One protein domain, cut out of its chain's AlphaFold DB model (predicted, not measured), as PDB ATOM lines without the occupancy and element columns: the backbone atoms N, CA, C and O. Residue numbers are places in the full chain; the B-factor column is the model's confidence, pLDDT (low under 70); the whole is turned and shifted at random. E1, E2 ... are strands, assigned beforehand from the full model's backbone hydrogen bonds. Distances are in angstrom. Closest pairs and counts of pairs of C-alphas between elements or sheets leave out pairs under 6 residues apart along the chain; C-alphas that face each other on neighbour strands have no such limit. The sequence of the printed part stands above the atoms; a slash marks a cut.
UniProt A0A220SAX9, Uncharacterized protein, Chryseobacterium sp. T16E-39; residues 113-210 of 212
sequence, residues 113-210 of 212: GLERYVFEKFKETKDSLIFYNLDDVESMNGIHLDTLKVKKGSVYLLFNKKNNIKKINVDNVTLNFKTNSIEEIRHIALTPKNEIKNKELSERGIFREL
ATOM      1  N   GLY A 113     -33.998 -42.260 -27.968       67.38
ATOM      2  CA  GLY A 113     -33.378 -41.105 -28.615       67.38
ATOM      3  C   GLY A 113     -31.934 -41.331 -29.087       67.38
ATOM      4  O   GLY A 113     -31.452 -42.452 -29.238       67.38
ATOM      5  N   LEU A 114     -31.251 -40.228 -29.375       80.94
ATOM      6  CA  LEU A 114     -29.856 -40.224 -29.794       80.94
ATOM      7  C   LEU A 114     -29.002 -39.672 -28.656       80.94
ATOM      8  O   LEU A 114     -29.100 -38.492 -28.330       80.94
ATOM      9  N   GLU A 115     -28.142 -40.509 -28.092       88.31
ATOM     10  CA  GLU A 115     -27.197 -40.112 -27.052       88.31
ATOM     11  C   GLU A 115     -25.877 -39.663 -27.669       88.31
ATOM     12  O   GLU A 115     -25.374 -40.291 -28.606       88.31
ATOM     13  N   ARG A 116     -25.294 -38.581 -27.149       91.00
ATOM     14  CA  ARG A 116     -24.045 -38.019 -27.665       91.00
ATOM     15  C   ARG A 116     -23.129 -37.639 -26.512       91.00
ATOM     16  O   ARG A 116     -23.451 -36.740 -25.749       91.00
ATOM     17  N   TYR A 117     -21.970 -38.282 -26.429       92.69
ATOM     18  CA  TYR A 117     -21.010 -38.021 -25.362       92.69
ATOM     19  C   TYR A 117     -19.598 -37.802 -25.896       92.69
ATOM     20  O   TYR A 117     -19.174 -38.439 -26.867       92.69
ATOM     21  N   VAL A 118     -18.838 -36.959 -25.203       94.38
ATOM     22  CA  VAL A 118     -17.376 -36.942 -25.271       94.38
ATOM     23  C   VAL A 118     -16.844 -37.788 -24.127       94.38
ATOM     24  O   VAL A 118     -17.264 -37.599 -22.995       94.38
ATOM     25  N   PHE A 119     -15.925 -38.711 -24.400       95.62
ATOM     26  CA  PHE A 119     -15.330 -39.569 -23.372       95.62
ATOM     27  C   PHE A 119     -13.823 -39.339 -23.247       95.62
ATOM     28  O   PHE A 119     -13.138 -39.039 -24.229       95.62
ATOM     29  N   GLU A 120     -13.285 -39.526 -22.044       95.44
ATOM     30  CA  GLU A 120     -11.863 -39.304 -21.772       95.44
ATOM     31  C   GLU A 120     -10.999 -40.529 -22.092       95.44
ATOM     32  O   GLU A 120      -9.942 -40.418 -22.720       95.44
ATOM     33  N   LYS A 121     -11.455 -41.706 -21.655       95.25
ATOM     34  CA  LYS A 121     -10.739 -42.979 -21.785       95.25
ATOM     35  C   LYS A 121     -11.713 -44.136 -21.967       95.25
ATOM     36  O   LYS A 121     -12.897 -44.031 -21.643       95.25
ATOM     37  N   PHE A 122     -11.203 -45.257 -22.459       97.44
ATOM     38  CA  PHE A 122     -11.982 -46.475 -22.633       97.44
ATOM     39  C   PHE A 122     -11.194 -47.713 -22.197       97.44
ATOM     40  O   PHE A 122      -9.967 -47.700 -22.103       97.44
ATOM     41  N   LYS A 123     -11.918 -48.798 -21.941       97.62
ATOM     42  CA  LYS A 123     -11.393 -50.141 -21.721       97.62
ATOM     43  C   LYS A 123     -12.153 -51.116 -22.603       97.62
ATOM     44  O   LYS A 123     -13.383 -51.166 -22.590       97.62
ATOM     45  N   GLU A 124     -11.411 -51.924 -23.342       97.62
ATOM     46  CA  GLU A 124     -11.966 -52.994 -24.159       97.62
ATOM     47  C   GLU A 124     -11.948 -54.324 -23.393       97.62
ATOM     48  O   GLU A 124     -10.962 -54.687 -22.754       97.62
ATOM     49  N   THR A 125     -13.054 -55.065 -23.456       96.62
ATOM     50  CA  THR A 125     -13.108 -56.479 -23.064       96.62
ATOM     51  C   THR A 125     -13.388 -57.340 -24.295       96.62
ATOM     52  O   THR A 125     -13.573 -56.833 -25.406       96.62
ATOM     53  N   LYS A 126     -13.455 -58.664 -24.122       93.31
ATOM     54  CA  LYS A 126     -13.789 -59.579 -25.221       93.31
ATOM     55  C   LYS A 126     -15.108 -59.207 -25.913       93.31
ATOM     56  O   LYS A 126     -15.162 -59.206 -27.141       93.31
ATOM     57  N   ASP A 127     -16.127 -58.839 -25.135       93.44
ATOM     58  CA  ASP A 127     -17.504 -58.688 -25.621       93.44
ATOM     59  C   ASP A 127     -18.103 -57.287 -25.389       93.44
ATOM     60  O   ASP A 127     -19.272 -57.042 -25.698       93.44
ATOM     61  N   SER A 128     -17.339 -56.341 -24.835       95.94
ATOM     62  CA  SER A 128     -17.835 -54.998 -24.508       95.94
ATOM     63  C   SER A 128     -16.771 -53.915 -24.672       95.94
ATOM     64  O   SER A 128     -15.571 -54.193 -24.642       95.94
ATOM     65  N   LEU A 129     -17.234 -52.674 -24.796       97.38
ATOM     66  CA  LEU A 129     -16.440 -51.462 -24.604       97.38
ATOM     67  C   LEU A 129     -16.981 -50.723 -23.383       97.38
ATOM     68  O   LEU A 129     -18.194 -50.647 -23.182       97.38
ATOM     69  N   ILE A 130     -16.079 -50.225 -22.548       98.00
ATOM     70  CA  ILE A 130     -16.403 -49.455 -21.351       98.00
ATOM     71  C   ILE A 130     -15.756 -48.089 -21.518       98.00
ATOM     72  O   ILE A 130     -14.541 -48.008 -21.667       98.00
ATOM     73  N   PHE A 131     -16.558 -47.038 -21.518       97.31
ATOM     74  CA  PHE A 131     -16.127 -45.649 -21.619       97.31
ATOM     75  C   PHE A 131     -16.221 -44.996 -20.248       97.31
ATOM     76  O   PHE A 131     -17.087 -45.375 -19.459       97.31
ATOM     77  N   TYR A 132     -15.344 -44.037 -19.972       96.88
ATOM     78  CA  TYR A 132     -15.258 -43.368 -18.677       96.88
ATOM     79  C   TYR A 132     -15.231 -41.852 -18.836       96.88
ATOM     80  O   TYR A 132     -14.675 -41.361 -19.826       96.88
ATOM     81  N   ASN A 133     -15.757 -41.159 -17.823       94.19
ATOM     82  CA  ASN A 133     -15.846 -39.700 -17.736       94.19
ATOM     83  C   ASN A 133     -16.480 -39.125 -19.008       94.19
ATOM     84  O   ASN A 133     -15.793 -38.568 -19.868       94.19
ATOM     85  N   LEU A 134     -17.775 -39.386 -19.168       92.88
ATOM     86  CA  LEU A 134     -18.543 -38.990 -20.334       92.88
ATOM     87  C   LEU A 134     -19.279 -37.683 -20.057       92.88
ATOM     88  O   LEU A 134     -20.132 -37.628 -19.175       92.88
ATOM     89  N   ASP A 135     -18.994 -36.673 -20.868       89.31
ATOM     90  CA  ASP A 135     -19.704 -35.399 -20.856       89.31
ATOM     91  C   ASP A 135     -20.707 -35.369 -22.013       89.31
ATOM     92  O   ASP A 135     -20.337 -35.620 -23.167       89.31
ATOM     93  N   ASP A 136     -21.975 -35.075 -21.727       80.06
ATOM     94  CA  ASP A 136     -22.977 -34.848 -22.768       80.06
ATOM     95  C   ASP A 136     -22.700 -33.531 -23.501       80.06
ATOM     96  O   ASP A 136     -22.631 -32.456 -22.902       80.06
ATOM     97  N   VAL A 137     -22.519 -33.632 -24.815       68.81
ATOM     98  CA  VAL A 137     -22.066 -32.518 -25.660       68.81
ATOM     99  C   VAL A 137     -23.224 -31.752 -26.299       68.81
ATOM    100  O   VAL A 137     -22.994 -30.679 -26.850       68.81
ATOM    101  N   GLU A 138     -24.448 -32.292 -26.289       60.81
ATOM    102  CA  GLU A 138     -25.534 -31.758 -27.123       60.81
ATOM    103  C   GLU A 138     -26.914 -31.700 -26.472       60.81
ATOM    104  O   GLU A 138     -27.725 -30.884 -26.906       60.81
ATOM    105  N   SER A 139     -27.225 -32.499 -25.449       58.03
ATOM    106  CA  SER A 139     -28.601 -32.557 -24.932       58.03
ATOM    107  C   SER A 139     -29.059 -31.302 -24.181       58.03
ATOM    108  O   SER A 139     -30.194 -31.266 -23.717       58.03
ATOM    109  N   MET A 140     -28.201 -30.283 -24.028       48.88
ATOM    110  CA  MET A 140     -28.412 -29.088 -23.190       48.88
ATOM    111  C   MET A 140     -28.749 -29.395 -21.713       48.88
ATOM    112  O   MET A 140     -28.912 -28.465 -20.927       48.88
ATOM    113  N   ASN A 141     -28.786 -30.672 -21.310       55.38
ATOM    114  CA  ASN A 141     -29.185 -31.124 -19.976       55.38
ATOM    115  C   ASN A 141     -27.989 -31.385 -19.044       55.38
ATOM    116  O   ASN A 141     -28.194 -31.718 -17.880       55.38
ATOM    117  N   GLY A 142     -26.749 -31.243 -19.534       60.00
ATOM    118  CA  GLY A 142     -25.532 -31.290 -18.710       60.00
ATOM    119  C   GLY A 142     -25.286 -32.621 -17.991       60.00
ATOM    120  O   GLY A 142     -24.688 -32.632 -16.918       60.00
ATOM    121  N   ILE A 143     -25.770 -33.740 -18.538       74.44
ATOM    122  CA  ILE A 143     -25.651 -35.047 -17.886       74.44
ATOM    123  C   ILE A 143     -24.208 -35.550 -18.017       74.44
ATOM    124  O   ILE A 143     -23.742 -35.864 -19.112       74.44
ATOM    125  N   HIS A 144     -23.514 -35.649 -16.885       84.06
ATOM    126  CA  HIS A 144     -22.245 -36.360 -16.779       84.06
ATOM    127  C   HIS A 144     -22.500 -37.834 -16.439       84.06
ATOM    128  O   HIS A 144     -23.321 -38.139 -15.570       84.06
ATOM    129  N   LEU A 145     -21.785 -38.749 -17.094       88.50
ATOM    130  CA  LEU A 145     -21.782 -40.170 -16.749       88.50
ATOM    131  C   LEU A 145     -20.359 -40.626 -16.428       88.50
ATOM    132  O   LEU A 145     -19.483 -40.609 -17.292       88.50
ATOM    133  N   ASP A 146     -20.150 -41.161 -15.227       91.88
ATOM    134  CA  ASP A 146     -18.843 -41.707 -14.838       91.88
ATOM    135  C   ASP A 146     -18.425 -42.875 -15.735       91.88
ATOM    136  O   ASP A 146     -17.243 -43.089 -16.016       91.88
ATOM    137  N   THR A 147     -19.389 -43.700 -16.152       95.19
ATOM    138  CA  THR A 147     -19.127 -44.908 -16.933       95.19
ATOM    139  C   THR A 147     -20.291 -45.265 -17.845       95.19
ATOM    140  O   THR A 147     -21.448 -45.287 -17.433       95.19
ATOM    141  N   LEU A 148     -19.960 -45.663 -19.073       94.38
ATOM    142  CA  LEU A 148     -20.893 -46.241 -20.029       94.38
ATOM    143  C   LEU A 148     -20.333 -47.555 -20.572       94.38
ATOM    144  O   LEU A 148     -19.303 -47.580 -21.243       94.38
ATOM    145  N   LYS A 149     -21.033 -48.661 -20.315       95.44
ATOM    146  CA  LYS A 149     -20.700 -49.975 -20.873       95.44
ATOM    147  C   LYS A 149     -21.637 -50.302 -22.028       95.44
ATOM    148  O   LYS A 149     -22.850 -50.318 -21.850       95.44
ATOM    149  N   VAL A 150     -21.064 -50.652 -23.173       94.50
ATOM    150  CA  VAL A 150     -21.807 -51.091 -24.360       94.50
ATOM    151  C   VAL A 150     -21.336 -52.462 -24.824       94.50
ATOM    152  O   VAL A 150     -20.157 -52.814 -24.699       94.50
ATOM    153  N   LYS A 151     -22.256 -53.252 -25.375       93.88
ATOM    154  CA  LYS A 151     -21.926 -54.545 -25.970       93.88
ATOM    155  C   LYS A 151     -21.329 -54.339 -27.362       93.88
ATOM    156  O   LYS A 151     -21.769 -53.485 -28.126       93.88
ATOM    157  N   LYS A 152     -20.335 -55.152 -27.713       94.38
ATOM    158  CA  LYS A 152     -19.827 -55.215 -29.086       94.38
ATOM    159  C   LYS A 152     -20.811 -55.940 -30.011       94.38
ATOM    160  O   LYS A 152     -21.657 -56.712 -29.563       94.38
ATOM    161  N   GLY A 153     -20.644 -55.754 -31.317       92.31
ATOM    162  CA  GLY A 153     -21.440 -56.397 -32.365       92.31
ATOM    163  C   GLY A 153     -22.191 -55.407 -33.246       92.31
ATOM    164  O   GLY A 153     -22.541 -55.752 -34.362       92.31
ATOM    165  N   SER A 154     -22.403 -54.174 -32.794       94.12
ATOM    166  CA  SER A 154     -22.919 -53.060 -33.608       94.12
ATOM    167  C   SER A 154     -22.237 -51.757 -33.189       94.12
ATOM    168  O   SER A 154     -22.868 -50.758 -32.867       94.12
ATOM    169  N   VAL A 155     -20.904 -51.818 -33.134       96.31
ATOM    170  CA  VAL A 155     -20.010 -50.687 -32.867       96.31
ATOM    171  C   VAL A 155     -19.356 -50.296 -34.184       96.31
ATOM    172  O   VAL A 155     -18.722 -51.145 -34.801       96.31
ATOM    173  N   TYR A 156     -19.469 -49.041 -34.597       96.25
ATOM    174  CA  TYR A 156     -19.022 -48.531 -35.890       96.25
ATOM    175  C   TYR A 156     -17.990 -47.418 -35.696       96.25
ATOM    176  O   TYR A 156     -18.279 -46.396 -35.071       96.25
ATOM    177  N   LEU A 157     -16.787 -47.609 -36.236       95.88
ATOM    178  CA  LEU A 157     -15.701 -46.632 -36.165       95.88
ATOM    179  C   LEU A 157     -15.705 -45.724 -37.394       95.88
ATOM    180  O   LEU A 157     -15.609 -46.209 -38.523       95.88
ATOM    181  N   LEU A 158     -15.751 -44.417 -37.145       94.12
ATOM    182  CA  LEU A 158     -15.505 -43.365 -38.127       94.12
ATOM    183  C   LEU A 158     -14.100 -42.812 -37.933       94.12
ATOM    184  O   LEU A 158     -13.706 -42.481 -36.807       94.12
ATOM    185  N   PHE A 159     -13.371 -42.646 -39.030       93.69
ATOM    186  CA  PHE A 159     -11.981 -42.204 -38.997       93.69
ATOM    187  C   PHE A 159     -11.824 -40.756 -39.474       93.69
ATOM    188  O   PHE A 159     -12.633 -40.224 -40.234       93.69
ATOM    189  N   ASN A 160     -10.773 -40.083 -39.007       92.12
ATOM    190  CA  ASN A 160     -10.321 -38.819 -39.583       92.12
ATOM    191  C   ASN A 160      -9.327 -39.065 -40.738       92.12
ATOM    192  O   ASN A 160      -8.924 -40.195 -41.008       92.12
ATOM    193  N   LYS A 161      -8.868 -37.989 -41.393       89.94
ATOM    194  CA  LYS A 161      -7.894 -38.064 -42.503       89.94
ATOM    195  C   LYS A 161      -6.545 -38.698 -42.119       89.94
ATOM    196  O   LYS A 161      -5.814 -39.126 -43.000       89.94
ATOM    197  N   LYS A 162      -6.211 -38.752 -40.824       90.81
ATOM    198  CA  LYS A 162      -4.991 -39.378 -40.282       90.81
ATOM    199  C   LYS A 162      -5.213 -40.835 -39.849       90.81
ATOM    200  O   LYS A 162      -4.338 -41.412 -39.216       90.81
ATOM    201  N   ASN A 163      -6.369 -41.426 -40.171       89.75
ATOM    202  CA  ASN A 163      -6.760 -42.782 -39.773       89.75
ATOM    203  C   ASN A 163      -6.893 -42.989 -38.245       89.75
ATOM    204  O   ASN A 163      -6.825 -44.114 -37.741       89.75
ATOM    205  N   ASN A 164      -7.104 -41.903 -37.499       94.62
ATOM    206  CA  ASN A 164      -7.448 -41.959 -36.080       94.62
ATOM    207  C   ASN A 164      -8.966 -41.992 -35.916       94.62
ATOM    208  O   ASN A 164      -9.703 -41.462 -36.753       94.62
ATOM    209  N   ILE A 165      -9.440 -42.603 -34.834       95.75
ATOM    210  CA  ILE A 165     -10.861 -42.704 -34.514       95.75
ATOM    211  C   ILE A 165     -11.384 -41.298 -34.213       95.75
ATOM    212  O   ILE A 165     -10.988 -40.664 -33.240       95.75
ATOM    213  N   LYS A 166     -12.281 -40.813 -35.071       95.44
ATOM    214  CA  LYS A 166     -12.975 -39.531 -34.914       95.44
ATOM    215  C   LYS A 166     -14.233 -39.685 -34.067       95.44
ATOM    216  O   LYS A 166     -14.577 -38.794 -33.297       95.44
ATOM    217  N   LYS A 167     -14.966 -40.777 -34.282       95.19
ATOM    218  CA  LYS A 167     -16.255 -41.036 -33.644       95.19
ATOM    219  C   LYS A 167     -16.522 -42.535 -33.604       95.19
ATOM    220  O   LYS A 167     -16.155 -43.256 -34.530       95.19
ATOM    221  N   ILE A 168     -17.177 -42.981 -32.544       96.62
ATOM    222  CA  ILE A 168     -17.667 -44.344 -32.370       96.62
ATOM    223  C   ILE A 168     -19.188 -44.255 -32.286       96.62
ATOM    224  O   ILE A 168     -19.714 -43.630 -31.371       96.62
ATOM    225  N   ASN A 169     -19.896 -44.853 -33.239       95.38
ATOM    226  CA  ASN A 169     -21.345 -45.008 -33.147       95.38
ATOM    227  C   ASN A 169     -21.667 -46.409 -32.632       95.38
ATOM    228  O   ASN A 169     -21.021 -47.377 -33.033       95.38
ATOM    229  N   VAL A 170     -22.661 -46.528 -31.764       95.00
ATOM    230  CA  VAL A 170     -23.085 -47.800 -31.191       95.00
ATOM    231  C   VAL A 170     -24.593 -47.917 -31.302       95.00
ATOM    232  O   VAL A 170     -25.314 -47.110 -30.719       95.00
ATOM    233  N   ASP A 171     -25.046 -48.957 -31.992       92.50
ATOM    234  CA  ASP A 171     -26.450 -49.354 -32.018       92.50
ATOM    235  C   ASP A 171     -26.620 -50.505 -31.026       92.50
ATOM    236  O   ASP A 171     -26.369 -51.670 -31.338       92.50
ATOM    237  N   ASN A 172     -26.962 -50.173 -29.783       91.19
ATOM    238  CA  ASN A 172     -27.040 -51.146 -28.703       91.19
ATOM    239  C   ASN A 172     -28.474 -51.653 -28.531       91.19
ATOM    240  O   ASN A 172     -29.392 -50.872 -28.295       91.19
ATOM    241  N   VAL A 173     -28.637 -52.973 -28.581       92.06
ATOM    242  CA  VAL A 173     -29.891 -53.667 -28.276       92.06
ATOM    243  C   VAL A 173     -29.683 -54.509 -27.021       92.06
ATOM    244  O   VAL A 173     -28.869 -55.439 -27.020       92.06
ATOM    245  N   THR A 174     -30.451 -54.224 -25.973       92.25
ATOM    246  CA  THR A 174     -30.495 -55.027 -24.747       92.25
ATOM    247  C   THR A 174     -31.804 -55.807 -24.711       92.25
ATOM    248  O   THR A 174     -32.889 -55.237 -24.819       92.25
ATOM    249  N   LEU A 175     -31.693 -57.131 -24.579       94.00
ATOM    250  CA  LEU A 175     -32.829 -58.047 -24.514       94.00
ATOM    251  C   LEU A 175     -32.861 -58.741 -23.157       94.00
ATOM    252  O   LEU A 175     -31.829 -59.214 -22.673       94.00
ATOM    253  N   ASN A 176     -34.062 -58.915 -22.616       95.25
ATOM    254  CA  ASN A 176     -34.281 -59.698 -21.415       95.25
ATOM    255  C   ASN A 176     -33.862 -61.156 -21.637       95.25
ATOM    256  O   ASN A 176     -34.339 -61.818 -22.560       95.25
ATOM    257  N   PHE A 177     -33.019 -61.701 -20.761       92.69
ATOM    258  CA  PHE A 177     -32.437 -63.029 -20.983       92.69
ATOM    259  C   PHE A 177     -33.460 -64.180 -20.968       92.69
ATOM    260  O   PHE A 177     -33.237 -65.192 -21.630       92.69
ATOM    261  N   LYS A 178     -34.570 -64.045 -20.223       94.06
ATOM    262  CA  LYS A 178     -35.604 -65.090 -20.115       94.06
ATOM    263  C   LYS A 178     -36.610 -64.994 -21.250       94.06
ATOM    264  O   LYS A 178     -36.936 -65.988 -21.889       94.06
ATOM    265  N   THR A 179     -37.121 -63.789 -21.479       95.38
ATOM    266  CA  THR A 179     -38.266 -63.569 -22.373       95.38
ATOM    267  C   THR A 179     -37.857 -63.136 -23.775       95.38
ATOM    268  O   THR A 179     -38.676 -63.180 -24.687       95.38
ATOM    269  N   ASN A 180     -36.596 -62.734 -23.966       95.44
ATOM    270  CA  ASN A 180     -36.118 -62.017 -25.148       95.44
ATOM    271  C   ASN A 180     -36.912 -60.733 -25.433       95.44
ATOM    272  O   ASN A 180     -36.881 -60.257 -26.558       95.44
ATOM    273  N   SER A 181     -37.629 -60.179 -24.454       95.75
ATOM    274  CA  SER A 181     -38.279 -58.881 -24.639       95.75
ATOM    275  C   SER A 181     -37.225 -57.796 -24.817       95.75
ATOM    276  O   SER A 181     -36.173 -57.862 -24.178       95.75
ATOM    277  N   ILE A 182     -37.496 -56.814 -25.674       94.44
ATOM    278  CA  ILE A 182     -36.665 -55.615 -25.767       94.44
ATOM    279  C   ILE A 182     -36.726 -54.916 -24.411       94.44
ATOM    280  O   ILE A 182     -37.803 -54.633 -23.899       94.44
ATOM    281  N   GLU A 183     -35.565 -54.697 -23.804       92.75
ATOM    282  CA  GLU A 183     -35.441 -53.837 -22.626       92.75
ATOM    283  C   GLU A 183     -35.037 -52.433 -23.068       92.75
ATOM    284  O   GLU A 183     -35.521 -51.438 -22.529       92.75
ATOM    285  N   GLU A 184     -34.162 -52.352 -24.074       90.69
ATOM    286  CA  GLU A 184     -33.619 -51.087 -24.540       90.69
ATOM    287  C   GLU A 184     -33.086 -51.179 -25.978       90.69
ATOM    288  O   GLU A 184     -32.414 -52.153 -26.335       90.69
ATOM    289  N   ILE A 185     -33.342 -50.143 -26.784       91.25
ATOM    290  CA  ILE A 185     -32.652 -49.885 -28.053       91.25
ATOM    291  C   ILE A 185     -32.076 -48.473 -27.981       91.25
ATOM    292  O   ILE A 185     -32.798 -47.511 -27.719       91.25
ATOM    293  N   ARG A 186     -30.766 -48.353 -28.185       90.25
ATOM    294  CA  ARG A 186     -30.027 -47.092 -28.066       90.25
ATOM    295  C   ARG A 186     -29.155 -46.848 -29.274       90.25
ATOM    296  O   ARG A 186     -28.480 -47.761 -29.747       90.25
ATOM    297  N   HIS A 187     -29.105 -45.588 -29.683       91.81
ATOM    298  CA  HIS A 187     -28.136 -45.077 -30.638       91.81
ATOM    299  C   HIS A 187     -27.209 -44.111 -29.907       91.81
ATOM    300  O   HIS A 187     -27.639 -43.053 -29.451       91.81
ATOM    301  N   ILE A 188     -25.940 -44.488 -29.776       92.75
ATOM    302  CA  ILE A 188     -24.961 -43.757 -28.971       92.75
ATOM    303  C   ILE A 188     -23.833 -43.285 -29.878       92.75
ATOM    304  O   ILE A 188     -23.207 -44.075 -30.581       92.75
ATOM    305  N   ALA A 189     -23.552 -41.994 -29.840       94.19
ATOM    306  CA  ALA A 189     -22.479 -41.344 -30.566       94.19
ATOM    307  C   ALA A 189     -21.404 -40.880 -29.575       94.19
ATOM    308  O   ALA A 189     -21.642 -40.012 -28.744       94.19
ATOM    309  N   LEU A 190     -20.208 -41.448 -29.684       95.12
ATOM    310  CA  LEU A 190     -19.101 -41.231 -28.758       95.12
ATOM    311  C   LEU A 190     -17.934 -40.565 -29.483       95.12
ATOM    312  O   LEU A 190     -17.414 -41.104 -30.466       95.12
ATOM    313  N   THR A 191     -17.495 -39.414 -28.992       95.56
ATOM    314  CA  THR A 191     -16.327 -38.697 -29.511       95.56
ATOM    315  C   THR A 191     -15.195 -38.758 -28.486       95.56
ATOM    316  O   THR A 191     -15.411 -38.436 -27.321       95.56
ATOM    317  N   PRO A 192     -13.985 -39.187 -28.869       95.75
ATOM    318  CA  PRO A 192     -12.886 -39.231 -27.923       95.75
ATOM    319  C   PRO A 192     -12.343 -37.822 -27.662       95.75
ATOM    320  O   PRO A 192     -12.168 -37.034 -28.592       95.75
ATOM    321  N   LYS A 193     -12.043 -37.512 -26.398       94.69
ATOM    322  CA  LYS A 193     -11.373 -36.262 -25.998       94.69
ATOM    323  C   LYS A 193      -9.912 -36.224 -26.454       94.69
ATOM    324  O   LYS A 193      -9.389 -35.164 -26.780       94.69
ATOM    325  N   ASN A 194      -9.276 -37.394 -26.492       93.75
ATOM    326  CA  ASN A 194      -7.889 -37.590 -26.898       93.75
ATOM    327  C   ASN A 194      -7.814 -38.357 -28.223       93.75
ATOM    328  O   ASN A 194      -8.745 -39.060 -28.605       93.75
ATOM    329  N   GLU A 195      -6.696 -38.252 -28.935       94.88
ATOM    330  CA  GLU A 195      -6.492 -39.031 -30.157       94.88
ATOM    331  C   GLU A 195      -6.412 -40.536 -29.844       94.88
ATOM    332  O   GLU A 195      -5.642 -40.945 -28.981       94.88
ATOM    333  N   ILE A 196      -7.181 -41.355 -30.573       96.06
ATOM    334  CA  ILE A 196      -7.157 -42.823 -30.463       96.06
ATOM    335  C   ILE A 196      -6.869 -43.416 -31.839       96.06
ATOM    336  O   ILE A 196      -7.550 -43.108 -32.823       96.06
ATOM    337  N   LYS A 197      -5.879 -44.302 -31.930       95.00
ATOM    338  CA  LYS A 197      -5.519 -44.987 -33.176       95.00
ATOM    339  C   LYS A 197      -6.437 -46.185 -33.407       95.00
ATOM    340  O   LYS A 197      -6.775 -46.911 -32.480       95.00
ATOM    341  N   ASN A 198      -6.753 -46.480 -34.670       91.44
ATOM    342  CA  ASN A 198      -7.565 -47.651 -35.048       91.44
ATOM    343  C   ASN A 198      -7.060 -48.980 -34.434       91.44
ATOM    344  O   ASN A 198      -7.852 -49.838 -34.054       91.44
ATOM    345  N   LYS A 199      -5.734 -49.136 -34.311       92.12
ATOM    346  CA  LYS A 199      -5.088 -50.342 -33.767       92.12
ATOM    347  C   LYS A 199      -5.270 -50.550 -32.257       92.12
ATOM    348  O   LYS A 199      -4.897 -51.603 -31.757       92.12
ATOM    349  N   GLU A 200      -5.779 -49.553 -31.535       94.94
ATOM    350  CA  GLU A 200      -6.033 -49.649 -30.090       94.94
ATOM    351  C   GLU A 200      -7.338 -50.387 -29.766       94.94
ATOM    352  O   GLU A 200      -7.582 -50.715 -28.610       94.94
ATOM    353  N   LEU A 201      -8.161 -50.673 -30.780       94.50
ATOM    354  CA  LEU A 201      -9.353 -51.503 -30.668       94.50
ATOM    355  C   LEU A 201      -9.192 -52.786 -31.479       94.50
ATOM    356  O   LEU A 201      -8.691 -52.769 -32.607       94.50
ATOM    357  N   SER A 202      -9.697 -53.896 -30.946       93.75
ATOM    358  CA  SER A 202      -9.707 -55.180 -31.651       93.75
ATOM    359  C   SER A 202     -10.610 -55.180 -32.898       93.75
ATOM    360  O   SER A 202     -11.429 -54.284 -33.130       93.75
ATOM    361  N   GLU A 203     -10.464 -56.194 -33.753       90.88
ATOM    362  CA  GLU A 203     -11.365 -56.389 -34.901       90.88
ATOM    363  C   GLU A 203     -12.724 -56.969 -34.497       90.88
ATOM    364  O   GLU A 203     -13.755 -56.635 -35.084       90.88
ATOM    365  N   ARG A 204     -12.727 -57.823 -33.469       92.00
ATOM    366  CA  ARG A 204     -13.898 -58.578 -33.029       92.00
ATOM    367  C   ARG A 204     -15.021 -57.644 -32.602       92.00
ATOM    368  O   ARG A 204     -14.875 -56.888 -31.644       92.00
ATOM    369  N   GLY A 205     -16.192 -57.800 -33.215       93.00
ATOM    370  CA  GLY A 205     -17.384 -57.094 -32.755       93.00
ATOM    371  C   GLY A 205     -17.414 -55.601 -33.121       93.00
ATOM    372  O   GLY A 205     -18.254 -54.874 -32.586       93.00
ATOM    373  N   ILE A 206     -16.487 -55.142 -33.974       95.56
ATOM    374  CA  ILE A 206     -16.307 -53.734 -34.329       95.56
ATOM    375  C   ILE A 206     -16.268 -53.575 -35.852       95.56
ATOM    376  O   ILE A 206     -15.385 -54.079 -36.548       95.56
ATOM    377  N   PHE A 207     -17.225 -52.811 -36.357       95.81
ATOM    378  CA  PHE A 207     -17.343 -52.399 -37.741       95.81
ATOM    379  C   PHE A 207     -16.408 -51.228 -38.044       95.81
ATOM    380  O   PHE A 207     -16.422 -50.200 -37.371       95.81
ATOM    381  N   ARG A 208     -15.609 -51.366 -39.101       93.62
ATOM    382  CA  ARG A 208     -14.703 -50.324 -39.596       93.62
ATOM    383  C   ARG A 208     -15.216 -49.775 -40.907       93.62
ATOM    384  O   ARG A 208     -15.616 -50.548 -41.781       93.62
ATOM    385  N   GLU A 209     -15.217 -48.453 -41.021       89.81
ATOM    386  CA  GLU A 209     -15.535 -47.778 -42.271       89.81
ATOM    387  C   GLU A 209     -14.571 -48.232 -43.371       89.81
ATOM    388  O   GLU A 209     -13.364 -48.365 -43.160       89.81
ATOM    389  N   LEU A 210     -15.124 -48.511 -44.547       82.44
ATOM    390  CA  LEU A 210     -14.331 -48.755 -45.741       82.44
ATOM    391  C   LEU A 210     -13.980 -47.404 -46.343       82.44
ATOM    392  O   LEU A 210     -14.880 -46.650 -46.720       82.44
TER     393      LEU A 210
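This is residues 113 to 210 of the 212 residues of an uncharacterized protein of Chryseobacterium sp. T16E-39 (UniProt A0A220SAX9). One sheet of seven strands is folded back on itself, so that the hairpin E2 and E3 crosses one face of the larger leaf E6, E5, E4 and E7, with the sharply bent E1 as the hinge between the two leaves. The leaves are only partly face to face, and the long hairpin E5 and E6 runs along the longest axis, its turn at residues 176 to 181 lying at one end. The printed part has 98 residues with no named helix and seven strands, E1 to E7 along the chain, in the class all strand; the sheet's order is E3, E2, E1, E6, E5, E4, E7, mixed. The whole is compact, with a radius of gyration of the C-alphas of 13.6 A and spans of 45 by 34 by 21 A.

E1, residues 113 to 124, begins with C-alpha 113 at (-33.378, -41.105, -28.615), bends by 99 degrees at residue 120 and measures 24.9 A. E2, residues 128 to 136, measures 20.9 A and bends by 79 degrees at residue 133. E3, residues 144 to 151, measures 20.4 A and bends by 57 degrees at residue 147. E4 is residues 155 to 159. E5, residues 165 to 175, measures 28.6 A, and E6, residues 182 to 192, measures 29.0 A. E7, residues 206 to 209, ends with C-alpha 209 at (-15.535, -47.778, -42.271).

The strongly twisted sheet is a folded sheet, bent back into two leaves that face each other, with 27 pairs of C-alphas within 11 A. It holds two meanders, E1 E2 E3 and E4 E5 E6, each strand the antiparallel neighbour of the one before. E1 and E6 are parallel at 63 degrees, with N 117 and O 189 2.9 A apart, within hydrogen-bond range. In the hairpin E1 and E2, N 123 and O 130 are 2.8 A apart. In the hairpin E2 and E3, N 131 and O 148 are 2.8 A apart. On the other side of E6 from E1, in the hairpin E5 and E6, N 170 and O 188 are within hydrogen-bond range, 2.8 A apart. In the hairpin E4 and E5, N 156 and O 169 are 2.8 A apart. The edge strand E7 is parallel to E4, with N 207 and O 155 2.7 A apart. Between the leaves, the closest C-alphas of E3 and E5 are those of Lys 151 and Asn 172, 6.7 A apart. E2 and E5 are apart.

The two farthest C-alphas, those of Lys 162 and Thr 179, are 44.9 A apart. The printed part has no cut. The link from E6 to E7, residues 193 to 205, is long. The mean pLDDT of the printed part is 90.8; residue 113 and residues 137 to 142 are under 70.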